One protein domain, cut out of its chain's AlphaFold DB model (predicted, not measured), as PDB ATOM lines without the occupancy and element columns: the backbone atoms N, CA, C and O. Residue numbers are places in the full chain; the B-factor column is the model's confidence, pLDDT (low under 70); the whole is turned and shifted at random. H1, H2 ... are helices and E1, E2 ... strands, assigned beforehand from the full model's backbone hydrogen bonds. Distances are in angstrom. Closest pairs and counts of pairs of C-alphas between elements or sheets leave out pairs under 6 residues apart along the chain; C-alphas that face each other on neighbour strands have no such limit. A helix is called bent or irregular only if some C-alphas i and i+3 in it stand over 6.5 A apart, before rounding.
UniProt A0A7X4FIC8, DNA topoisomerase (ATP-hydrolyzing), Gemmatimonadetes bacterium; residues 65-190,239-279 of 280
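This is residues 65 to 190 and 239 to 279 of the 280 residues of the protein "DNA topoisomerase (ATP-hydrolyzing)" of Gemmatimonadetes bacterium (UniProt A0A7X4FIC8). A strongly twisted sheet of five strands forms the core, with H1 over one face and H3 and H4 over the other, three layers in all, while H6 packs on H4 and leads to H7 at one end of the longest axis. In H7 and the tail after it, residues 272 to 279 stick out, and the loops of residues 65 to 80 lie toward the opposite end. The printed part has 167 residues, with seven named helices and five named strands in the order E1 H1 E2 H2 H3 E3 H4 H5 E4 E5 H6 H7. The sheet runs E2 E1 E3 E4 E5 and is mixed, and the class is mixed, helices and strands. The whole is compact, with a radius of gyration of the C-alphas of 16.2 A and spans of 52 by 35 by 31 A.

In the sheet, E1, residues 81 to 85, is the parallel neighbour of E2, residues 103 to 107, with N 83 and O 104 at 2.8 A, within hydrogen-bond range. E1 is also parallel to E3, residues 149 to 153, with N 84 and O 151 at 2.8 A. E3 is parallel to E4, residues 184 to 187, with N 185 and O 150 at 2.8 A. E4 is antiparallel to E5, residues 245 to 247, at 150 degrees, with N 186 and O 246 at 2.9 A. E2 and E5 are the edge strands. H1, residues 88 to 97, is on the sheet at a height of 8.4 A, over E2 and only just over E1 with 3 C-alphas; its closest C-alphas to E2 are Ala 91 and Gly 107, 5.3 A apart. On the opposite face, H3, residues 127 to 136, lies over E1 at a height of 9.9 A. H4, residues 158 to 174, is on the same face as H3, over E3 at a height of 9.7 A, its closest C-alphas to E3 being Arg 164 and Ile 152, 6.9 A apart. H1, H3 and H4 run along the strands. H2, residues 120 to 125, is not on the sheet and only just touches H3, only at the corner, with 3 pairs of C-alphas within 8 A; the closest are Tyr 124 and Tyr 130, 5.2 A. H5, residues 176 to 180, only grazes the sheet with residues 177 to 179. E1, H1, E2 and E3, H4 H5, E4 are strand-helix-strand units, two parallel neighbour strands with helix between, and E2, H2 H3, E3 is a split one, with E1 between its strands; the three crossovers are right-handed. H6, residues 253 to 264, touches residues 169 to 173 of H4 at a steep tilt of 43 degrees, opposite ways; the closest C-alphas are Thr 169 and Leu 260, 6.9 A. H7, residues 269 to 277, is close to H6 but not clearly touching, with the C-alphas of Phe 262 and Arg 271 at 6.6 A. Every O i to N i+4 pair is within hydrogen-bond range in H1, H2, H3, H4, H5 and H7, and 6 of 8 are in H6.

E1 begins at C-alpha 81 (-33.374, -27.468, 59.499) and is 12.7 A long; E2 is 13.0 A and E3 12.1 A. H4, the longest helix, runs 24.4 A from C-alpha 158 (-26.574, -26.609, 35.412). H6 is 16.6 A long and only just irregular, with C-alphas 254 and 257 at 6.9 A. H1 is 14.3 A, H3 14.2 A, and H7 12.2 A, ending at C-alpha 277 (-37.185, -22.583, 21.411).

The C-alphas of Lys 74 and Pro 269, the two farthest apart, are 53.5 A apart. Residues 191 to 238 are cut out, and C-alphas 190 and 239 are 11.7 A apart across the cut, on the link from E4 to E5. The links from E2 to H2 and from H3 to E3 are long, with 12 residues each. The mean pLDDT of the printed part is 91.9, and no printed residue is under 70.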
ATOM      1  N   LYS A  65     -25.060 -35.823  58.680       96.62
ATOM      2  CA  LYS A  65     -24.654 -35.224  59.947       96.62
ATOM      3  C   LYS A  65     -25.897 -34.665  60.605       96.62
ATOM      4  O   LYS A  65     -26.414 -33.634  60.193       96.62
ATOM      5  N   ASP A  66     -26.353 -35.331  61.648       96.75
ATOM      6  CA  ASP A  66     -27.551 -34.915  62.370       96.75
ATOM      7  C   ASP A  66     -27.327 -33.647  63.209       96.75
ATOM      8  O   ASP A  66     -26.173 -33.249  63.434       96.75
ATOM      9  N   CYS A  67     -28.420 -33.045  63.674       96.69
ATOM     10  CA  CYS A  67     -28.436 -32.025  64.725       96.69
ATOM     11  C   CYS A  67     -29.042 -32.579  66.021       96.69
ATOM     12  O   CYS A  67     -29.478 -33.731  66.082       96.69
ATOM     13  N   LYS A  68     -28.998 -31.776  67.085       96.81
ATOM     14  CA  LYS A  68     -29.422 -32.191  68.426       96.81
ATOM     15  C   LYS A  68     -30.935 -32.132  68.630       96.81
ATOM     16  O   LYS A  68     -31.457 -33.021  69.296       96.81
ATOM     17  N   TYR A  69     -31.589 -31.088  68.125       97.56
ATOM     18  CA  TYR A  69     -33.027 -30.876  68.266       97.56
ATOM     19  C   TYR A  69     -33.742 -31.083  66.934       97.56
ATOM     20  O   TYR A  69     -33.262 -30.663  65.877       97.56
ATOM     21  N   HIS A  70     -34.913 -31.699  67.015       97.81
ATOM     22  CA  HIS A  70     -35.768 -32.068  65.894       97.81
ATOM     23  C   HIS A  70     -37.156 -31.442  66.045       97.81
ATOM     24  O   HIS A  70     -37.546 -30.956  67.110       97.81
ATOM     25  N   LYS A  71     -37.927 -31.451  64.959       96.38
ATOM     26  CA  LYS A  71     -39.314 -30.981  64.942       96.38
ATOM     27  C   LYS A  71     -40.119 -31.686  66.040       96.38
ATOM     28  O   LYS A  71     -40.116 -32.911  66.131       96.38
ATOM     29  N   GLY A  72     -40.828 -30.906  66.854       92.75
ATOM     30  CA  GLY A  72     -41.605 -31.408  67.994       92.75
ATOM     31  C   GLY A  72     -40.847 -31.438  69.325       92.75
ATOM     32  O   GLY A  72     -41.479 -31.612  70.371       92.75
ATOM     33  N   ASP A  73     -39.532 -31.204  69.331       95.06
ATOM     34  CA  ASP A  73     -38.799 -30.993  70.577       95.06
ATOM     35  C   ASP A  73     -39.212 -29.677  71.240       95.06
ATOM     36  O   ASP A  73     -39.343 -28.634  70.599       95.06
ATOM     37  N   LYS A  74     -39.341 -29.699  72.574       88.06
ATOM     38  CA  LYS A  74     -39.757 -28.527  73.372       88.06
ATOM     39  C   LYS A  74     -38.821 -27.323  73.243       88.06
ATOM     40  O   LYS A  74     -39.209 -26.214  73.599       88.06
ATOM     41  N   LYS A  75     -37.574 -27.542  72.824       90.44
ATOM     42  CA  LYS A  75     -36.541 -26.513  72.721       90.44
ATOM     43  C   LYS A  75     -36.037 -26.456  71.285       90.44
ATOM     44  O   LYS A  75     -35.493 -27.445  70.813       90.44
ATOM     45  N   ARG A  76     -36.197 -25.299  70.630       93.00
ATOM     46  CA  ARG A  76     -35.666 -24.982  69.286       93.00
ATOM     47  C   ARG A  76     -36.057 -25.975  68.173       93.00
ATOM     48  O   ARG A  76     -35.482 -25.937  67.092       93.00
ATOM     49  N   GLY A  77     -37.045 -26.847  68.402       92.88
ATOM     50  CA  GLY A  77     -37.482 -27.842  67.420       92.88
ATOM     51  C   GLY A  77     -38.051 -27.211  66.146       92.88
ATOM     52  O   GLY A  77     -37.836 -27.727  65.053       92.88
ATOM     53  N   ASP A  78     -38.697 -26.050  66.261       94.06
ATOM     54  CA  ASP A  78     -39.243 -25.309  65.114       94.06
ATOM     55  C   ASP A  78     -38.153 -24.647  64.250       94.06
ATOM     56  O   ASP A  78     -38.382 -24.339  63.083       94.06
ATOM     57  N   GLU A  79     -36.942 -24.480  64.785       95.12
ATOM     58  CA  GLU A  79     -35.771 -24.001  64.036       95.12
ATOM     59  C   GLU A  79     -35.060 -25.144  63.293       95.12
ATOM     60  O   GLU A  79     -34.185 -24.898  62.457       95.12
ATOM     61  N   SER A  80     -35.411 -26.402  63.598       97.81
ATOM     62  CA  SER A  80     -34.710 -27.567  63.062       97.81
ATOM     63  C   SER A  80     -34.752 -27.582  61.535       97.81
ATOM     64  O   SER A  80     -35.811 -27.550  60.905       97.81
ATOM     65  N   THR A  81     -33.571 -27.622  60.934       98.38
ATOM     66  CA  THR A  81     -33.374 -27.468  59.499       98.38
ATOM     67  C   THR A  81     -32.434 -28.552  59.008       98.38
ATOM     68  O   THR A  81     -31.354 -28.732  59.560       98.38
ATOM     69  N   ILE A  82     -32.814 -29.268  57.957       98.56
ATOM     70  CA  ILE A  82     -31.906 -30.157  57.231       98.56
ATOM     71  C   ILE A  82     -31.537 -29.531  55.892       98.56
ATOM     72  O   ILE A  82     -32.413 -29.203  55.096       98.56
ATOM     73  N   PHE A  83     -30.240 -29.405  55.632       98.31
ATOM     74  CA  PHE A  83     -29.713 -28.986  54.341       98.31
ATOM     75  C   PHE A  83     -29.328 -30.207  53.509       98.31
ATOM     76  O   PHE A  83     -28.520 -31.028  53.944       98.31
ATOM     77  N   ILE A  84     -29.894 -30.318  52.311       98.00
ATOM     78  CA  ILE A  84     -29.567 -31.345  51.321       98.00
ATOM     79  C   ILE A  84     -28.607 -30.717  50.316       98.00
ATOM     80  O   ILE A  84     -29.010 -29.832  49.559       98.00
ATOM     81  N   THR A  85     -27.353 -31.156  50.317       95.62
ATOM     82  CA  THR A  85     -26.299 -30.579  49.474       95.62
ATOM     83  C   THR A  85     -25.981 -31.478  48.291       95.62
ATOM     84  O   THR A  85     -26.065 -32.698  48.400       95.62
ATOM     85  N   GLU A  86     -25.539 -30.896  47.181       90.12
ATOM     86  CA  GLU A  86     -25.194 -31.621  45.948       90.12
ATOM     87  C   GLU A  86     -24.054 -32.642  46.106       90.12
ATOM     88  O   GLU A  86     -24.066 -33.695  45.472       90.12
ATOM     89  N   GLY A  87     -23.080 -32.360  46.974       88.56
ATOM     90  CA  GLY A  87     -21.909 -33.217  47.117       88.56
ATOM     91  C   GLY A  87     -21.219 -33.128  48.475       88.56
ATOM     92  O   GLY A  87     -21.507 -32.231  49.274       88.56
ATOM     93  N   PRO A  88     -20.249 -34.025  48.737       83.00
ATOM     94  CA  PRO A  88     -19.498 -34.053  49.991       83.00
ATOM     95  C   PRO A  88     -18.627 -32.807  50.200       83.00
ATOM     96  O   PRO A  88     -18.337 -32.467  51.344       83.00
ATOM     97  N   SER A  89     -18.231 -32.122  49.120       84.19
ATOM     98  CA  SER A  89     -17.470 -30.867  49.189       84.19
ATOM     99  C   SER A  89     -18.299 -29.751  49.837       84.19
ATOM    100  O   SER A  89     -17.935 -29.249  50.899       84.19
ATOM    101  N   ALA A  90     -19.478 -29.454  49.273       86.50
ATOM    102  CA  ALA A  90     -20.423 -28.489  49.837       86.50
ATOM    103  C   ALA A  90     -20.861 -28.881  51.259       86.50
ATOM    104  O   ALA A  90     -20.862 -28.045  52.166       86.50
ATOM    105  N   ALA A  91     -21.138 -30.173  51.489       91.88
ATOM    106  CA  ALA A  91     -21.455 -30.681  52.820       91.88
ATOM    107  C   ALA A  91     -20.332 -30.400  53.831       91.88
ATOM    108  O   ALA A  91     -20.616 -30.053  54.973       91.88
ATOM    109  N   GLY A  92     -19.063 -30.535  53.432       90.12
ATOM    110  CA  GLY A  92     -17.906 -30.283  54.292       90.12
ATOM    111  C   GLY A  92     -17.853 -28.842  54.799       90.12
ATOM    112  O   GLY A  92     -17.748 -28.630  56.011       90.12
ATOM    113  N   SER A  93     -17.997 -27.867  53.896       88.88
ATOM    114  CA  SER A  93     -18.030 -26.441  54.255       88.88
ATOM    115  C   SER A  93     -19.204 -26.112  55.177       88.88
ATOM    116  O   SER A  93     -19.020 -25.448  56.197       88.88
ATOM    117  N   MET A  94     -20.395 -26.646  54.883       92.38
ATOM    118  CA  MET A  94     -21.587 -26.428  55.710       92.38
ATOM    119  C   MET A  94     -21.473 -27.070  57.091       92.38
ATOM    120  O   MET A  94     -21.834 -26.453  58.088       92.38
ATOM    121  N   VAL A  95     -20.936 -28.289  57.188       94.75
ATOM    122  CA  VAL A  95     -20.754 -28.983  58.473       94.75
ATOM    123  C   VAL A  95     -19.850 -28.199  59.418       94.75
ATOM    124  O   VAL A  95     -20.088 -28.220  60.623       94.75
ATOM    125  N   ALA A  96     -18.838 -27.513  58.887       92.94
ATOM    126  CA  ALA A  96     -17.937 -26.684  59.679       92.94
ATOM    127  C   ALA A  96     -18.568 -25.354  60.137       92.94
ATOM    128  O   ALA A  96     -18.113 -24.792  61.128       92.94
ATOM    129  N   ALA A  97     -19.599 -24.863  59.441       93.38
ATOM    130  CA  ALA A  97     -20.215 -23.558  59.691       93.38
ATOM    131  C   ALA A  97     -21.561 -23.614  60.441       93.38
ATOM    132  O   ALA A  97     -22.008 -22.602  60.973       93.38
ATOM    133  N   ARG A  98     -22.225 -24.773  60.455       95.12
ATOM    134  CA  ARG A  98     -23.600 -24.935  60.952       95.12
ATOM    135  C   ARG A  98     -23.754 -24.763  62.466       95.12
ATOM    136  O   ARG A  98     -22.857 -25.107  63.240       95.12
ATOM    137  N   ASP A  99     -24.969 -24.426  62.892       95.75
ATOM    138  CA  ASP A  99     -25.415 -24.645  64.270       95.75
ATOM    139  C   ASP A  99     -25.707 -26.139  64.502       95.75
ATOM    140  O   ASP A  99     -26.692 -26.697  64.019       95.75
ATOM    141  N   VAL A 100     -24.853 -26.810  65.275       96.75
ATOM    142  CA  VAL A 100     -25.001 -28.241  65.593       96.75
ATOM    143  C   VAL A 100     -26.269 -28.567  66.388       96.75
ATOM    144  O   VAL A 100     -26.671 -29.734  66.439       96.75
ATOM    145  N   GLU A 101     -26.898 -27.575  67.023       96.69
ATOM    146  CA  GLU A 101     -28.131 -27.782  67.770       96.69
ATOM    147  C   GLU A 101     -29.337 -27.972  66.848       96.69
ATOM    148  O   GLU A 101     -30.132 -28.873  67.103       96.69
ATOM    149  N   THR A 102     -29.455 -27.197  65.768       97.50
ATOM    150  CA  THR A 102     -30.676 -27.145  64.939       97.50
ATOM    151  C   THR A 102     -30.454 -27.482  63.466       97.50
ATOM    152  O   THR A 102     -31.427 -27.710  62.753       97.50
ATOM    153  N   GLN A 103     -29.212 -27.558  62.985       98.19
ATOM    154  CA  GLN A 103     -28.929 -27.720  61.558       98.19
ATOM    155  C   GLN A 103     -28.302 -29.077  61.238       98.19
ATOM    156  O   GLN A 103     -27.153 -29.366  61.582       98.19
ATOM    157  N   ALA A 104     -29.047 -29.932  60.546       98.25
ATOM    158  CA  ALA A 104     -28.570 -31.193  59.993       98.25
ATOM    159  C   ALA A 104     -28.096 -31.010  58.543       98.25
ATOM    160  O   ALA A 104     -28.622 -30.179  57.813       98.25
ATOM    161  N   ILE A 105     -27.115 -31.802  58.111       97.94
ATOM    162  CA  ILE A 105     -26.586 -31.777  56.740       97.94
ATOM    163  C   ILE A 105     -26.681 -33.184  56.153       97.94
ATOM    164  O   ILE A 105     -26.213 -34.146  56.766       97.94
ATOM    165  N   PHE A 106     -27.257 -33.307  54.963       97.62
ATOM    166  CA  PHE A 106     -27.269 -34.521  54.157       97.62
ATOM    167  C   PHE A 106     -26.566 -34.234  52.830       97.62
ATOM    168  O   PHE A 106     -27.082 -33.488  52.001       97.62
ATOM    169  N   GLY A 107     -25.376 -34.800  52.639       96.38
ATOM    170  CA  GLY A 107     -24.625 -34.633  51.397       96.38
ATOM    171  C   GLY A 107     -24.942 -35.727  50.392       96.38
ATOM    172  O   GLY A 107     -24.699 -36.895  50.689       96.38
ATOM    173  N   LEU A 108     -25.431 -35.347  49.210       95.38
ATOM    174  CA  LEU A 108     -25.727 -36.293  48.144       95.38
ATOM    175  C   LEU A 108     -24.450 -36.925  47.582       95.38
ATOM    176  O   LEU A 108     -23.417 -36.270  47.410       95.38
ATOM    177  N   LYS A 109     -24.524 -38.210  47.243       90.62
ATOM    178  CA  LYS A 109     -23.474 -38.916  46.500       90.62
ATOM    179  C   LYS A 109     -23.771 -38.903  44.997       90.62
ATOM    180  O   LYS A 109     -24.031 -39.940  44.386       90.62
ATOM    181  N   GLY A 110     -23.696 -37.713  44.408       88.88
ATOM    182  CA  GLY A 110     -23.923 -37.481  42.981       88.88
ATOM    183  C   GLY A 110     -25.390 -37.234  42.627       88.88
ATOM    184  O   GLY A 110     -26.224 -36.959  43.487       88.88
ATOM    185  N   VAL A 111     -25.695 -37.318  41.331       93.69
ATOM    186  CA  VAL A 111     -27.008 -36.960  40.785       93.69
ATOM    187  C   VAL A 111     -28.076 -37.980  41.223       93.69
ATOM    188  O   VAL A 111     -27.931 -39.170  40.918       93.69
ATOM    189  N   PRO A 112     -29.157 -37.555  41.913       94.56
ATOM    190  CA  PRO A 112     -30.215 -38.462  42.347       94.56
ATOM    191  C   PRO A 112     -30.885 -39.191  41.178       94.56
ATOM    192  O   PRO A 112     -30.995 -38.684  40.064       94.56
ATOM    193  N   LEU A 113     -31.405 -40.390  41.435       95.00
ATOM    194  CA  LEU A 113     -32.175 -41.115  40.427       95.00
ATOM    195  C   LEU A 113     -33.452 -40.336  40.079       95.00
ATOM    196  O   LEU A 113     -34.242 -40.023  40.968       95.00
ATOM    197  N   ASN A 114     -33.717 -40.117  38.788       95.50
ATOM    198  CA  ASN A 114     -35.037 -39.659  38.357       95.50
ATOM    199  C   ASN A 114     -36.075 -40.735  38.698       95.50
ATOM    200  O   ASN A 114     -36.062 -41.829  38.129       95.50
ATOM    201  N   VAL A 115     -36.959 -40.427  39.641       92.00
ATOM    202  CA  VAL A 115     -37.994 -41.338  40.142       92.00
ATOM    203  C   VAL A 115     -39.364 -41.119  39.507       92.00
ATOM    204  O   VAL A 115     -40.302 -41.846  39.830       92.00
ATOM    205  N   PHE A 116     -39.493 -40.177  38.574       92.06
ATOM    206  CA  PHE A 116     -40.737 -39.986  37.846       92.06
ATOM    207  C   PHE A 116     -41.154 -41.277  37.114       92.06
ATOM    208  O   PHE A 116     -40.332 -41.965  36.502       92.06
ATOM    209  N   GLY A 117     -42.428 -41.659  37.250       84.81
ATOM    210  CA  GLY A 117     -42.969 -42.905  36.695       84.81
ATOM    211  C   GLY A 117     -42.433 -44.201  37.327       84.81
ATOM    212  O   GLY A 117     -42.759 -45.290  36.851       84.81
ATOM    213  N   LYS A 118     -41.614 -44.135  38.390       88.81
ATOM    214  CA  LYS A 118     -41.135 -45.324  39.112       88.81
ATOM    215  C   LYS A 118     -42.055 -45.670  40.282       88.81
ATOM    216  O   LYS A 118     -42.784 -44.841  40.819       88.81
ATOM    217  N   THR A 119     -42.018 -46.920  40.725       83.94
ATOM    218  CA  THR A 119     -42.760 -47.347  41.920       83.94
ATOM    219  C   THR A 119     -42.002 -46.970  43.194       83.94
ATOM    220  O   THR A 119     -40.781 -46.817  43.168       83.94
ATOM    221  N   LYS A 120     -42.687 -46.906  44.348       79.75
ATOM    222  CA  LYS A 120     -42.027 -46.657  45.650       79.75
ATOM    223  C   LYS A 120     -40.918 -47.684  45.942       79.75
ATOM    224  O   LYS A 120     -39.924 -47.360  46.575       79.75
ATOM    225  N   ALA A 121     -41.029 -48.901  45.401       81.62
ATOM    226  CA  ALA A 121     -39.978 -49.918  45.444       81.62
ATOM    227  C   ALA A 121     -38.635 -49.460  44.847       81.62
ATOM    228  O   ALA A 121     -37.585 -49.893  45.316       81.62
ATOM    229  N   ALA A 122     -38.652 -48.610  43.818       85.19
ATOM    230  CA  ALA A 122     -37.437 -48.078  43.210       85.19
ATOM    231  C   ALA A 122     -36.677 -47.149  44.164       85.19
ATOM    232  O   ALA A 122     -35.451 -47.179  44.164       85.19
ATOM    233  N   ILE A 123     -37.391 -46.399  45.014       85.88
ATOM    234  CA  ILE A 123     -36.786 -45.581  46.075       85.88
ATOM    235  C   ILE A 123     -36.054 -46.482  47.062       85.88
ATOM    236  O   ILE A 123     -34.887 -46.255  47.327       85.88
ATOM    237  N   TYR A 124     -36.694 -47.550  47.546       84.12
ATOM    238  CA  TYR A 124     -36.053 -48.458  48.503       84.12
ATOM    239  C   TYR A 124     -34.839 -49.208  47.932       84.12
ATOM    240  O   TYR A 124     -33.963 -49.621  48.685       84.12
ATOM    241  N   LYS A 125     -34.793 -49.424  46.613       85.38
ATOM    242  CA  LYS A 125     -33.631 -50.020  45.931       85.38
ATOM    243  C   LYS A 125     -32.513 -49.008  45.678       85.38
ATOM    244  O   LYS A 125     -31.383 -49.419  45.437       85.38
ATOM    245  N   ASN A 126     -32.829 -47.716  45.677       90.19
ATOM    246  CA  ASN A 126     -31.851 -46.656  45.531       90.19
ATOM    247  C   ASN A 126     -31.350 -46.252  46.919       90.19
ATOM    248  O   ASN A 126     -32.071 -45.628  47.692       90.19
ATOM    249  N   GLU A 127     -30.109 -46.620  47.226       89.19
ATOM    250  CA  GLU A 127     -29.502 -46.377  48.535       89.19
ATOM    251  C   GLU A 127     -29.572 -44.896  48.943       89.19
ATOM    252  O   GLU A 127     -29.939 -44.589  50.072       89.19
ATOM    253  N   GLU A 128     -29.311 -43.983  48.008       91.62
ATOM    254  CA  GLU A 128     -29.260 -42.543  48.272       91.62
ATOM    255  C   GLU A 128     -30.622 -41.964  48.679       91.62
ATOM    256  O   GLU A 128     -30.757 -41.336  49.729       91.62
ATOM    257  N   LEU A 129     -31.663 -42.225  47.884       93.06
ATOM    258  CA  LEU A 129     -33.019 -41.755  48.173       93.06
ATOM    259  C   LEU A 129     -33.616 -42.458  49.394       93.06
ATOM    260  O   LEU A 129     -34.367 -41.842  50.150       93.06
ATOM    261  N   TYR A 130     -33.272 -43.729  49.614       90.62
ATOM    262  CA  TYR A 130     -33.647 -44.434  50.835       90.62
ATOM    263  C   TYR A 130     -32.995 -43.800  52.074       90.62
ATOM    264  O   TYR A 130     -33.672 -43.570  53.080       90.62
ATOM    265  N   ASN A 131     -31.706 -43.472  51.996       92.19
ATOM    266  CA  ASN A 131     -30.968 -42.798  53.059       92.19
ATOM    267  C   ASN A 131     -31.546 -41.411  53.347       92.19
ATOM    268  O   ASN A 131     -31.758 -41.088  54.513       92.19
ATOM    269  N   LEU A 132     -31.877 -40.633  52.312       95.38
ATOM    270  CA  LEU A 132     -32.525 -39.330  52.462       95.38
ATOM    271  C   LEU A 132     -33.906 -39.460  53.122       95.38
ATOM    272  O   LEU A 132     -34.196 -38.776  54.101       95.38
ATOM    273  N   MET A 133     -34.741 -40.382  52.637       92.69
ATOM    274  CA  MET A 133     -36.058 -40.673  53.214       92.69
ATOM    275  C   MET A 133     -35.955 -41.065  54.696       92.69
ATOM    276  O   MET A 133     -36.748 -40.610  55.522       92.69
ATOM    277  N   THR A 134     -34.956 -41.881  55.043       91.81
ATOM    278  CA  THR A 134     -34.686 -42.301  56.424       91.81
ATOM    279  C   THR A 134     -34.178 -41.132  57.269       91.81
ATOM    280  O   THR A 134     -34.642 -40.946  58.391       91.81
ATOM    281  N   ALA A 135     -33.277 -40.305  56.730       95.06
ATOM    282  CA  ALA A 135     -32.744 -39.129  57.411       95.06
ATOM    283  C   ALA A 135     -33.860 -38.139  57.751       95.06
ATOM    284  O   ALA A 135     -33.892 -37.635  58.868       95.06
ATOM    285  N   LEU A 136     -34.807 -37.932  56.835       96.44
ATOM    286  CA  LEU A 136     -35.981 -37.080  57.029       96.44
ATOM    287  C   LEU A 136     -37.019 -37.671  57.997       96.44
ATOM    288  O   LEU A 136     -37.833 -36.924  58.530       96.44
ATOM    289  N   GLY A 137     -36.998 -38.986  58.240       93.56
ATOM    290  CA  GLY A 137     -37.988 -39.689  59.066       93.56
ATOM    291  C   GLY A 137     -39.319 -39.970  58.365       93.56
ATOM    292  O   GLY A 137     -40.280 -40.363  59.013       93.56
ATOM    293  N   ILE A 138     -39.380 -39.816  57.041       90.19
ATOM    294  CA  ILE A 138     -40.633 -39.854  56.265       90.19
ATOM    295  C   ILE A 138     -40.920 -41.215  55.610       90.19
ATOM    296  O   ILE A 138     -41.767 -41.317  54.726       90.19
ATOM    297  N   GLU A 139     -40.214 -42.281  56.005       84.12
ATOM    298  CA  GLU A 139     -40.383 -43.628  55.423       84.12
ATOM    299  C   GLU A 139     -41.845 -44.109  55.491       84.12
ATOM    300  O   GLU A 139     -42.417 -44.570  54.486       84.12
ATOM    301  N   ASP A 140     -42.434 -43.987  56.682       78.06
ATOM    302  CA  ASP A 140     -43.761 -44.506  57.008       78.06
ATOM    303  C   ASP A 140     -44.868 -43.458  56.830       78.06
ATOM    304  O   ASP A 140     -45.916 -43.782  56.269       78.06
ATOM    305  N   SER A 141     -44.626 -42.216  57.258       83.06
ATOM    306  CA  SER A 141     -45.557 -41.086  57.152       83.06
ATOM    307  C   SER A 141     -44.797 -39.761  57.100       83.06
ATOM    308  O   SER A 141     -43.765 -39.622  57.757       83.06
ATOM    309  N   VAL A 142     -45.324 -38.779  56.363       85.38
ATOM    310  CA  VAL A 142     -44.801 -37.402  56.341       85.38
ATOM    311  C   VAL A 142     -44.968 -36.717  57.704       85.38
ATOM    312  O   VAL A 142     -44.158 -35.871  58.068       85.38
ATOM    313  N   GLU A 143     -45.939 -37.145  58.515       88.56
ATOM    314  CA  GLU A 143     -46.144 -36.645  59.884       88.56
ATOM    315  C   GLU A 143     -44.922 -36.864  60.791       88.56
ATOM    316  O   GLU A 143     -44.683 -36.080  61.706       88.56
ATOM    317  N   ASN A 144     -44.113 -37.890  60.502       91.38
ATOM    318  CA  ASN A 144     -42.894 -38.221  61.242       91.38
ATOM    319  C   ASN A 144     -41.677 -37.383  60.810       91.38
ATOM    320  O   ASN A 144     -40.546 -37.700  61.188       91.38
ATOM    321  N   LEU A 145     -41.885 -36.350  59.986       96.50
ATOM    322  CA  LEU A 145     -40.827 -35.455  59.539       96.50
ATOM    323  C   LEU A 145     -40.018 -34.933  60.735       96.50
ATOM    324  O   LEU A 145     -40.553 -34.304  61.646       96.50
ATOM    325  N   ARG A 146     -38.705 -35.157  60.685       97.00
ATOM    326  CA  ARG A 146     -37.772 -34.840  61.776       97.00
ATOM    327  C   ARG A 146     -37.324 -33.385  61.821       97.00
ATOM    328  O   ARG A 146     -36.792 -32.956  62.836       97.00
ATOM    329  N   PHE A 147     -37.503 -32.634  60.742       98.25
ATOM    330  CA  PHE A 147     -37.006 -31.264  60.618       98.25
ATOM    331  C   PHE A 147     -38.139 -30.337  60.218       98.25
ATOM    332  O   PHE A 147     -38.926 -30.678  59.339       98.25
ATOM    333  N   ASN A 148     -38.232 -29.167  60.840       97.38
ATOM    334  CA  ASN A 148     -39.250 -28.196  60.467       97.38
ATOM    335  C   ASN A 148     -38.979 -27.593  59.078       97.38
ATOM    336  O   ASN A 148     -39.921 -27.315  58.340       97.38
ATOM    337  N   ASN A 149     -37.708 -27.464  58.689       98.19
ATOM    338  CA  ASN A 149     -37.313 -26.975  57.371       98.19
ATOM    339  C   ASN A 149     -36.456 -28.013  56.633       98.19
ATOM    340  O   ASN A 149     -35.479 -28.536  57.168       98.19
ATOM    341  N   VAL A 150     -36.801 -28.282  55.376       98.50
ATOM    342  CA  VAL A 150     -36.050 -29.113  54.430       98.50
ATOM    343  C   VAL A 150     -35.518 -28.190  53.341       98.50
ATOM    344  O   VAL A 150     -36.274 -27.724  52.491       98.50
ATOM    345  N   VAL A 151     -34.223 -27.895  53.382       98.56
ATOM    346  CA  VAL A 151     -33.584 -26.897  52.521       98.56
ATOM    347  C   VAL A 151     -32.718 -27.590  51.473       98.56
ATOM    348  O   VAL A 151     -31.763 -28.290  51.801       98.56
ATOM    349  N   ILE A 152     -33.025 -27.377  50.197       98.00
ATOM    350  CA  ILE A 152     -32.203 -27.822  49.070       98.00
ATOM    351  C   ILE A 152     -31.107 -26.774  48.838       98.00
ATOM    352  O   ILE A 152     -31.403 -25.644  48.451       98.00
ATOM    353  N   ALA A 153     -29.852 -27.152  49.075       95.50
ATOM    354  CA  ALA A 153     -28.669 -26.303  48.952       95.50
ATOM    355  C   ALA A 153     -27.758 -26.828  47.830       95.50
ATOM    356  O   ALA A 153     -26.783 -27.542  48.070       95.50
ATOM    357  N   THR A 154     -28.125 -26.513  46.590       93.00
ATOM    358  CA  THR A 154     -27.371 -26.872  45.378       93.00
ATOM    359  C   THR A 154     -26.639 -25.664  44.815       93.00
ATOM    360  O   THR A 154     -27.020 -24.522  45.098       93.00
ATOM    361  N   ASP A 155     -25.643 -25.912  43.972       88.50
ATOM    362  CA  ASP A 155     -24.914 -24.847  43.294       88.50
ATOM    363  C   ASP A 155     -25.819 -24.117  42.277       88.50
ATOM    364  O   ASP A 155     -26.868 -24.618  41.848       88.50
ATOM    365  N   ALA A 156     -25.453 -22.875  41.943       85.44
ATOM    366  CA  ALA A 156     -26.159 -22.037  40.969       85.44
ATOM    367  C   ALA A 156     -25.640 -22.288  39.539       85.44
ATOM    368  O   ALA A 156     -25.293 -21.352  38.813       85.44
ATOM    369  N   ASP A 157     -25.560 -23.561  39.159       87.25
ATOM    370  CA  ASP A 157     -25.106 -24.040  37.857       87.25
ATOM    371  C   ASP A 157     -26.047 -25.121  37.289       87.25
ATOM    372  O   ASP A 157     -27.086 -25.450  37.868       87.25
ATOM    373  N   TYR A 158     -25.718 -25.644  36.105       88.12
ATOM    374  CA  TYR A 158     -26.574 -26.609  35.412       88.12
ATOM    375  C   TYR A 158     -26.748 -27.926  36.181       88.12
ATOM    376  O   TYR A 158     -27.848 -28.487  36.174       88.12
ATOM    377  N   ASP A 159     -25.699 -28.402  36.855       90.06
ATOM    378  CA  ASP A 159     -25.733 -29.649  37.621       90.06
ATOM    379  C   ASP A 159     -26.564 -29.475  38.900       90.06
ATOM    380  O   ASP A 159     -27.476 -30.272  39.168       90.06
ATOM    381  N   GLY A 160     -26.384 -28.358  39.605       91.94
ATOM    382  CA  GLY A 160     -27.189 -27.983  40.760       91.94
ATOM    383  C   GLY A 160     -28.671 -27.806  40.415       91.94
ATOM    384  O   GLY A 160     -29.542 -28.309  41.136       91.94
ATOM    385  N   PHE A 161     -28.998 -27.173  39.280       92.19
ATOM    386  CA  PHE A 161     -30.385 -27.075  38.800       92.19
ATOM    387  C   PHE A 161     -30.984 -28.442  38.459       92.19
ATOM    388  O   PHE A 161     -32.155 -28.700  38.759       92.19
ATOM    389  N   HIS A 162     -30.196 -29.347  37.881       94.38
ATOM    390  CA  HIS A 162     -30.650 -30.701  37.584       94.38
ATOM    391  C   HIS A 162     -30.944 -31.494  38.867       94.38
ATOM    392  O   HIS A 162     -32.026 -32.077  38.992       94.38
ATOM    393  N   ILE A 163     -30.046 -31.459  39.856       95.88
ATOM    394  CA  ILE A 163     -30.249 -32.101  41.165       95.88
ATOM    395  C   ILE A 163     -31.482 -31.533  41.863       95.88
ATOM    396  O   ILE A 163     -32.309 -32.295  42.374       95.88
ATOM    397  N   ARG A 164     -31.653 -30.207  41.835       95.44
ATOM    398  CA  ARG A 164     -32.838 -29.532  42.374       95.44
ATOM    399  C   ARG A 164     -34.120 -30.077  41.748       95.44
ATOM    400  O   ARG A 164     -35.035 -30.440  42.485       95.44
ATOM    401  N   ASN A 165     -34.179 -30.212  40.422       95.25
ATOM    402  CA  ASN A 165     -35.348 -30.766  39.730       95.25
ATOM    403  C   ASN A 165     -35.623 -32.229  40.115       95.25
ATOM    404  O   ASN A 165     -36.778 -32.615  40.307       95.25
ATOM    405  N   LEU A 166     -34.580 -33.043  40.289       96.88
ATOM    406  CA  LEU A 166     -34.713 -34.443  40.703       96.88
ATOM    407  C   LEU A 166     -35.235 -34.579  42.138       96.88
ATOM    408  O   LEU A 166     -36.133 -35.385  42.389       96.88
ATOM    409  N   LEU A 167     -34.731 -33.763  43.066       97.38
ATOM    410  CA  LEU A 167     -35.235 -33.704  44.442       97.38
ATOM    411  C   LEU A 167     -36.678 -33.193  44.487       97.38
ATOM    412  O   LEU A 167     -37.515 -33.773  45.176       97.38
ATOM    413  N   MET A 168     -36.996 -32.162  43.704       95.12
ATOM    414  CA  MET A 168     -38.361 -31.655  43.579       95.12
ATOM    415  C   MET A 168     -39.320 -32.718  43.050       95.12
ATOM    416  O   MET A 168     -40.411 -32.885  43.588       95.12
ATOM    417  N   THR A 169     -38.890 -33.491  42.057       93.56
ATOM    418  CA  THR A 169     -39.648 -34.630  41.524       93.56
ATOM    419  C   THR A 169     -39.866 -35.700  42.586       93.56
ATOM    420  O   THR A 169     -40.968 -36.224  42.721       93.56
ATOM    421  N   PHE A 170     -38.837 -36.017  43.374       94.56
ATOM    422  CA  PHE A 170     -38.942 -36.961  44.483       94.56
ATOM    423  C   PHE A 170     -39.950 -36.497  45.544       94.56
ATOM    424  O   PHE A 170     -40.818 -37.282  45.935       94.56
ATOM    425  N   PHE A 171     -39.889 -35.232  45.969       94.06
ATOM    426  CA  PHE A 171     -40.828 -34.691  46.949       94.06
ATOM    427  C   PHE A 171     -42.246 -34.610  46.392       94.06
ATOM    428  O   PHE A 171     -43.148 -35.178  46.990       94.06
ATOM    429  N   LEU A 172     -42.459 -33.997  45.228       89.94
ATOM    430  CA  LEU A 172     -43.798 -33.825  44.656       89.94
ATOM    431  C   LEU A 172     -44.473 -35.152  44.292       89.94
ATOM    432  O   LEU A 172     -45.683 -35.265  44.425       89.94
ATOM    433  N   ASN A 173     -43.718 -36.167  43.863       86.31
ATOM    434  CA  ASN A 173     -44.309 -37.431  43.417       86.31
ATOM    435  C   ASN A 173     -44.600 -38.424  44.560       86.31
ATOM    436  O   ASN A 173     -45.458 -39.290  44.407       86.31
ATOM    437  N   TYR A 174     -43.881 -38.351  45.689       85.56
ATOM    438  CA  TYR A 174     -44.013 -39.338  46.778       85.56
ATOM    439  C   TYR A 174     -44.298 -38.750  48.157       85.56
ATOM    440  O   TYR A 174     -44.785 -39.472  49.028       85.56
ATOM    441  N   PHE A 175     -43.981 -37.476  48.363       88.81
ATOM    442  CA  PHE A 175     -44.078 -36.771  49.640       88.81
ATOM    443  C   PHE A 175     -44.667 -35.371  49.429       88.81
ATOM    444  O   PHE A 175     -44.204 -34.405  50.030       88.81
ATOM    445  N   GLU A 176     -45.672 -35.267  48.550       87.56
ATOM    446  CA  GLU A 176     -46.327 -34.013  48.146       87.56
ATOM    447  C   GLU A 176     -46.728 -33.165  49.357       87.56
ATOM    448  O   GLU A 176     -46.555 -31.945  49.370       87.56
ATOM    449  N   GLU A 177     -47.182 -33.842  50.415       87.69
ATOM    450  CA  GLU A 177     -47.557 -33.226  51.675       87.69
ATOM    451  C   GLU A 177     -46.444 -32.324  52.223       87.69
ATOM    452  O   GLU A 177     -46.750 -31.189  52.554       87.69
ATOM    453  N   LEU A 178     -45.160 -32.715  52.173       91.75
ATOM    454  CA  LEU A 178     -44.035 -31.874  52.628       91.75
ATOM    455  C   LEU A 178     -43.998 -30.502  51.952       91.75
ATOM    456  O   LEU A 178     -43.699 -29.492  52.595       91.75
ATOM    457  N   VAL A 179     -44.284 -30.470  50.649       91.81
ATOM    458  CA  VAL A 179     -44.295 -29.232  49.869       91.81
ATOM    459  C   VAL A 179     -45.534 -28.418  50.229       91.81
ATOM    460  O   VAL A 179     -45.428 -27.229  50.519       91.81
ATOM    461  N   THR A 180     -46.705 -29.055  50.285       88.56
ATOM    462  CA  THR A 180     -47.971 -28.363  50.595       88.56
ATOM    463  C   THR A 180     -48.066 -27.865  52.041       88.56
ATOM    464  O   THR A 180     -48.648 -26.805  52.264       88.56
ATOM    465  N   SER A 181     -47.438 -28.540  53.015       90.38
ATOM    466  CA  SER A 181     -47.320 -28.029  54.394       90.38
ATOM    467  C   SER A 181     -46.268 -26.923  54.517       90.38
ATOM    468  O   SER A 181     -46.129 -26.312  55.576       90.38
ATOM    469  N   GLY A 182     -45.528 -26.631  53.443       94.75
ATOM    470  CA  GLY A 182     -44.571 -25.538  53.399       94.75
ATOM    471  C   GLY A 182     -43.285 -25.807  54.174       94.75
ATOM    472  O   GLY A 182     -42.725 -24.861  54.721       94.75
ATOM    473  N   HIS A 183     -42.835 -27.064  54.219       96.94
ATOM    474  CA  HIS A 183     -41.575 -27.459  54.854       96.94
ATOM    475  C   HIS A 183     -40.373 -27.404  53.897       96.94
ATOM    476  O   HIS A 183     -39.239 -27.452  54.362       96.94
ATOM    477  N   VAL A 184     -40.588 -27.324  52.578       98.00
ATOM    478  CA  VAL A 184     -39.513 -27.398  51.571       98.00
ATOM    479  C   VAL A 184     -39.086 -26.007  51.100       98.00
ATOM    480  O   VAL A 184     -39.916 -25.181  50.711       98.00
ATOM    481  N   TYR A 185     -37.777 -25.773  51.083       98.31
ATOM    482  CA  TYR A 185     -37.148 -24.513  50.698       98.31
ATOM    483  C   TYR A 185     -35.954 -24.758  49.773       98.31
ATOM    484  O   TYR A 185     -35.348 -25.829  49.782       98.31
ATOM    485  N   ILE A 186     -35.587 -23.743  49.000       97.25
ATOM    486  CA  ILE A 186     -34.338 -23.687  48.239       97.25
ATOM    487  C   ILE A 186     -33.466 -22.604  48.868       97.25
ATOM    488  O   ILE A 186     -33.936 -21.483  49.068       97.25
ATOM    489  N   LEU A 187     -32.211 -22.938  49.168       95.94
ATOM    490  CA  LEU A 187     -31.228 -21.961  49.619       95.94
ATOM    491  C   LEU A 187     -30.728 -21.152  48.423       95.94
ATOM    492  O   LEU A 187     -30.219 -21.720  47.456       95.94
ATOM    493  N   GLU A 188     -30.850 -19.832  48.499       92.62
ATOM    494  CA  GLU A 188     -30.150 -18.937  47.587       92.62
ATOM    495  C   GLU A 188     -28.742 -18.684  48.104       92.62
ATOM    496  O   GLU A 188     -28.523 -18.396  49.281       92.62
ATOM    497  N   THR A 189     -27.775 -18.776  47.203       88.69
ATOM    498  CA  THR A 189     -26.357 -18.656  47.524       88.69
ATOM    499  C   THR A 189     -25.747 -17.565  46.647       88.69
ATOM    500  O   THR A 189     -26.215 -17.333  45.526       88.69
ATOM    501  N   PRO A 190     -24.752 -16.818  47.151       90.69
ATOM    502  CA  PRO A 190     -24.183 -15.722  46.387       90.69
ATOM    503  C   PRO A 190     -23.407 -16.249  45.180       90.69
ATOM    504  O   PRO A 190     -22.624 -17.190  45.279       90.69
ATOM    505  N   ILE A 239     -26.218 -19.423  56.056       93.06
ATOM    506  CA  ILE A 239     -27.077 -20.397  56.745       93.06
ATOM    507  C   ILE A 239     -27.446 -19.939  58.159       93.06
ATOM    508  O   ILE A 239     -27.925 -20.738  58.957       93.06
ATOM    509  N   GLY A 240     -27.191 -18.672  58.483       91.19
ATOM    510  CA  GLY A 240     -27.575 -18.043  59.743       91.19
ATOM    511  C   GLY A 240     -28.992 -17.473  59.696       91.19
ATOM    512  O   GLY A 240     -29.807 -17.864  58.866       91.19
ATOM    513  N   GLU A 241     -29.283 -16.518  60.576       88.38
ATOM    514  CA  GLU A 241     -30.611 -15.886  60.680       88.38
ATOM    515  C   GLU A 241     -31.032 -15.155  59.391       88.38
ATOM    516  O   GLU A 241     -32.203 -15.193  59.021       88.38
ATOM    517  N   ASP A 242     -30.070 -14.574  58.665       88.81
ATOM    518  CA  ASP A 242     -30.292 -13.820  57.421       88.81
ATOM    519  C   ASP A 242     -30.250 -14.689  56.148       88.81
ATOM    520  O   ASP A 242     -30.096 -14.176  55.031       88.81
ATOM    521  N   MET A 243     -30.343 -16.018  56.284       93.75
ATOM    522  CA  MET A 243     -30.318 -16.916  55.130       93.75
ATOM    523  C   MET A 243     -31.457 -16.601  54.149       93.75
ATOM    524  O   MET A 243     -32.618 -16.425  54.525       93.75
ATOM    525  N   ARG A 244     -31.132 -16.562  52.853       94.25
ATOM    526  CA  ARG A 244     -32.113 -16.309  51.794       94.25
ATOM    527  C   ARG A 244     -32.737 -17.625  51.349       94.25
ATOM    528  O   ARG A 244     -32.083 -18.448  50.711       94.25
ATOM    529  N   LEU A 245     -34.000 -17.833  51.713       95.94
ATOM    530  CA  LEU A 245     -34.752 -19.041  51.384       95.94
ATOM    531  C   LEU A 245     -35.905 -18.731  50.430       95.94
ATOM    532  O   LEU A 245     -36.773 -17.909  50.724       95.94
ATOM    533  N   ILE A 246     -35.978 -19.481  49.333       96.00
ATOM    534  CA  ILE A 246     -37.165 -19.524  48.482       96.00
ATOM    535  C   ILE A 246     -38.053 -20.654  48.988       96.00
ATOM    536  O   ILE A 246     -37.706 -21.831  48.874       96.00
ATOM    537  N   LYS A 247     -39.221 -20.304  49.534       96.12
ATOM    538  CA  LYS A 247     -40.227 -21.297  49.917       96.12
ATOM    539  C   LYS A 247     -40.806 -21.956  48.673       96.12
ATOM    540  O   LYS A 247     -41.340 -21.278  47.793       96.12
ATOM    541  N   VAL A 248     -40.731 -23.278  48.621       95.00
ATOM    542  CA  VAL A 248     -41.326 -24.042  47.531       95.00
ATOM    543  C   VAL A 248     -42.816 -24.207  47.801       95.00
ATOM    544  O   VAL A 248     -43.224 -24.620  48.883       95.00
ATOM    545  N   GLY A 249     -43.633 -23.879  46.805       89.31
ATOM    546  CA  GLY A 249     -45.081 -24.005  46.878       89.31
ATOM    547  C   GLY A 249     -45.664 -24.467  45.552       89.31
ATOM    548  O   GLY A 249     -45.057 -24.303  44.495       89.31
ATOM    549  N   VAL A 250     -46.864 -25.035  45.619       84.62
ATOM    550  CA  VAL A 250     -47.620 -25.479  44.448       84.62
ATOM    551  C   VAL A 250     -48.851 -24.593  44.309       84.62
ATOM    552  O   VAL A 250     -49.630 -24.470  45.249       84.62
ATOM    553  N   ARG A 251     -49.027 -23.969  43.137       82.62
ATOM    554  CA  ARG A 251     -50.208 -23.134  42.850       82.62
ATOM    555  C   ARG A 251     -51.461 -23.978  42.631       82.62
ATOM    556  O   ARG A 251     -52.502 -23.683  43.205       82.62
ATOM    557  N   ALA A 252     -51.343 -25.029  41.822       84.06
ATOM    558  CA  ALA A 252     -52.419 -25.962  41.520       84.06
ATOM    559  C   ALA A 252     -51.881 -27.398  41.547       84.06
ATOM    560  O   ALA A 252     -51.102 -27.795  40.683       84.06
ATOM    561  N   LEU A 253     -52.310 -28.193  42.534       78.25
ATOM    562  CA  LEU A 253     -51.868 -29.590  42.677       78.25
ATOM    563  C   LEU A 253     -52.228 -30.442  41.451       78.25
ATOM    564  O   LEU A 253     -51.474 -31.329  41.066       78.25
ATOM    565  N   ALA A 254     -53.342 -30.122  40.787       80.06
ATOM    566  CA  ALA A 254     -53.795 -30.814  39.584       80.06
ATOM    567  C   ALA A 254     -52.823 -30.698  38.392       80.06
ATOM    568  O   ALA A 254     -52.833 -31.562  37.520       80.06
ATOM    569  N   GLU A 255     -51.980 -29.661  38.350       84.62
ATOM    570  CA  GLU A 255     -51.031 -29.425  37.252       84.62
ATOM    571  C   GLU A 255     -49.676 -30.110  37.473       84.62
ATOM    572  O   GLU A 255     -48.892 -30.266  36.529       84.62
ATOM    573  N   VAL A 256     -49.387 -30.540  38.707       85.06
ATOM    574  CA  VAL A 256     -48.103 -31.153  39.072       85.06
ATOM    575  C   VAL A 256     -47.802 -32.399  38.229       85.06
ATOM    576  O   VAL A 256     -46.708 -32.448  37.662       85.06
ATOM    577  N   PRO A 257     -48.723 -33.373  38.056       84.94
ATOM    578  CA  PRO A 257     -48.430 -34.574  37.272       84.94
ATOM    579  C   PRO A 257     -48.081 -34.264  35.814       84.94
ATOM    580  O   PRO A 257     -47.113 -34.808  35.291       84.94
ATOM    581  N   THR A 258     -48.823 -33.357  35.172       87.88
ATOM    582  CA  THR A 258     -48.591 -32.965  33.774       87.88
ATOM    583  C   THR A 258     -47.260 -32.241  33.610       87.88
ATOM    584  O   THR A 258     -46.511 -32.525  32.677       87.88
ATOM    585  N   THR A 259     -46.935 -31.347  34.546       90.19
ATOM    586  CA  THR A 259     -45.658 -30.621  34.547       90.19
ATOM    587  C   THR A 259     -44.482 -31.583  34.717       90.19
ATOM    588  O   THR A 259     -43.506 -31.516  33.970       90.19
ATOM    589  N   LEU A 260     -44.580 -32.520  35.665       90.31
ATOM    590  CA  LEU A 260     -43.544 -33.528  35.879       90.31
ATOM    591  C   LEU A 260     -43.427 -34.500  34.698       90.31
ATOM    592  O   LEU A 260     -42.307 -34.844  34.337       90.31
ATOM    593  N   GLU A 261     -44.525 -34.907  34.054       91.81
ATOM    594  CA  GLU A 261     -44.469 -35.749  32.848       91.81
ATOM    595  C   GLU A 261     -43.703 -35.053  31.725       91.81
ATOM    596  O   GLU A 261     -42.811 -35.652  31.126       91.81
ATOM    597  N   PHE A 262     -43.990 -33.773  31.489       93.25
ATOM    598  CA  PHE A 262     -43.303 -33.008  30.459       93.25
ATOM    599  C   PHE A 262     -41.795 -32.918  30.726       93.25
ATOM    600  O   PHE A 262     -40.995 -33.276  29.865       93.25
ATOM    601  N   TYR A 263     -41.378 -32.503  31.925       92.31
ATOM    602  CA  TYR A 263     -39.953 -32.279  32.206       92.31
ATOM    603  C   TYR A 263     -39.176 -33.557  32.548       92.31
ATOM    604  O   TYR A 263     -38.025 -33.709  32.136       92.31
ATOM    605  N   MET A 264     -39.792 -34.499  33.260       94.38
ATOM    606  CA  MET A 264     -39.119 -35.653  33.874       94.38
ATOM    607  C   MET A 264     -39.505 -36.994  33.241       94.38
ATOM    608  O   MET A 264     -38.883 -38.014  33.557       94.38
ATOM    609  N   GLY A 265     -40.506 -37.009  32.359       91.94
ATOM    610  CA  GLY A 265     -40.954 -38.184  31.620       91.94
ATOM    611  C   GLY A 265     -40.054 -38.554  30.441       91.94
ATOM    612  O   GLY A 265     -38.869 -38.199  30.354       91.94
ATOM    613  N   LYS A 266     -40.619 -39.331  29.511       90.62
ATOM    614  CA  LYS A 266     -39.901 -39.776  28.306       90.62
ATOM    615  C   LYS A 266     -39.522 -38.583  27.428       90.62
ATOM    616  O   LYS A 266     -40.170 -37.546  27.443       90.62
ATOM    617  N   ASN A 267     -38.474 -38.747  26.623       89.44
ATOM    618  CA  ASN A 267     -38.088 -37.713  25.671       89.44
ATOM    619  C   ASN A 267     -39.077 -37.661  24.504       89.44
ATOM    620  O   ASN A 267     -39.070 -38.556  23.658       89.44
ATOM    621  N   THR A 268     -39.922 -36.635  24.478       92.94
ATOM    622  CA  THR A 268     -40.889 -36.384  23.405       92.94
ATOM    623  C   THR A 268     -40.346 -35.350  22.409       92.94
ATOM    624  O   THR A 268     -39.463 -34.566  22.770       92.94
ATOM    625  N   PRO A 269     -40.841 -35.337  21.154       94.06
ATOM    626  CA  PRO A 269     -40.569 -34.253  20.209       94.06
ATOM    627  C   PRO A 269     -40.941 -32.886  20.791       94.06
ATOM    628  O   PRO A 269     -40.077 -32.026  20.868       94.06
ATOM    629  N   ASP A 270     -42.141 -32.752  21.362       93.12
ATOM    630  CA  ASP A 270     -42.625 -31.501  21.964       93.12
ATOM    631  C   ASP A 270     -41.673 -30.948  23.033       93.12
ATOM    632  O   ASP A 270     -41.405 -29.751  23.086       93.12
ATOM    633  N   ARG A 271     -41.107 -31.823  23.879       93.06
ATOM    634  CA  ARG A 271     -40.123 -31.408  24.885       93.06
ATOM    635  C   ARG A 271     -38.830 -30.927  24.244       93.06
ATOM    636  O   ARG A 271     -38.231 -29.970  24.724       93.06
ATOM    637  N   ARG A 272     -38.372 -31.608  23.193       91.81
ATOM    638  CA  ARG A 272     -37.177 -31.199  22.451       91.81
ATOM    639  C   ARG A 272     -37.396 -29.836  21.806       91.81
ATOM    640  O   ARG A 272     -36.538 -28.978  21.968       91.81
ATOM    641  N   ASP A 273     -38.518 -29.655  21.124       93.88
ATOM    642  CA  ASP A 273     -38.839 -28.421  20.411       93.88
ATOM    643  C   ASP A 273     -38.965 -27.258  21.400       93.88
ATOM    644  O   ASP A 273     -38.318 -26.231  21.219       93.88
ATOM    645  N   TYR A 274     -39.637 -27.474  22.534       93.06
ATOM    646  CA  TYR A 274     -39.680 -26.504  23.627       93.06
ATOM    647  C   TYR A 274     -38.285 -26.119  24.138       93.06
ATOM    648  O   TYR A 274     -38.001 -24.936  24.309       93.06
ATOM    649  N   ILE A 275     -37.392 -27.093  24.366       90.31
ATOM    650  CA  ILE A 275     -36.011 -26.812  24.790       90.31
ATOM    651  C   ILE A 275     -35.272 -25.999  23.719       90.31
ATOM    652  O   ILE A 275     -34.557 -25.071  24.072       90.31
ATOM    653  N   VAL A 276     -35.439 -26.327  22.435       90.81
ATOM    654  CA  VAL A 276     -34.809 -25.603  21.317       90.81
ATOM    655  C   VAL A 276     -35.301 -24.160  21.233       90.81
ATOM    656  O   VAL A 276     -34.491 -23.259  21.043       90.81
ATOM    657  N   GLU A 277     -36.597 -23.927  21.423       92.62
ATOM    658  CA  GLU A 277     -37.185 -22.583  21.411       92.62
ATOM    659  C   GLU A 277     -36.761 -21.724  22.611       92.62
ATOM    660  O   GLU A 277     -36.731 -20.499  22.508       92.62
ATOM    661  N   HIS A 278     -36.426 -22.355  23.741       89.56
ATOM    662  CA  HIS A 278     -36.090 -21.681  25.001       89.56
ATOM    663  C   HIS A 278     -34.608 -21.814  25.388       89.56
ATOM    664  O   HIS A 278     -34.227 -21.478  26.512       89.56
ATOM    665  N   LEU A 279     -33.769 -22.308  24.476       81.31
ATOM    666  CA  LEU A 279     -32.317 -22.320  24.617       81.31
ATOM    667  C   LEU A 279     -31.819 -20.876  24.476       81.31
ATOM    668  O   LEU A 279     -31.864 -20.304  23.389       81.31
TER     669      LEU A 279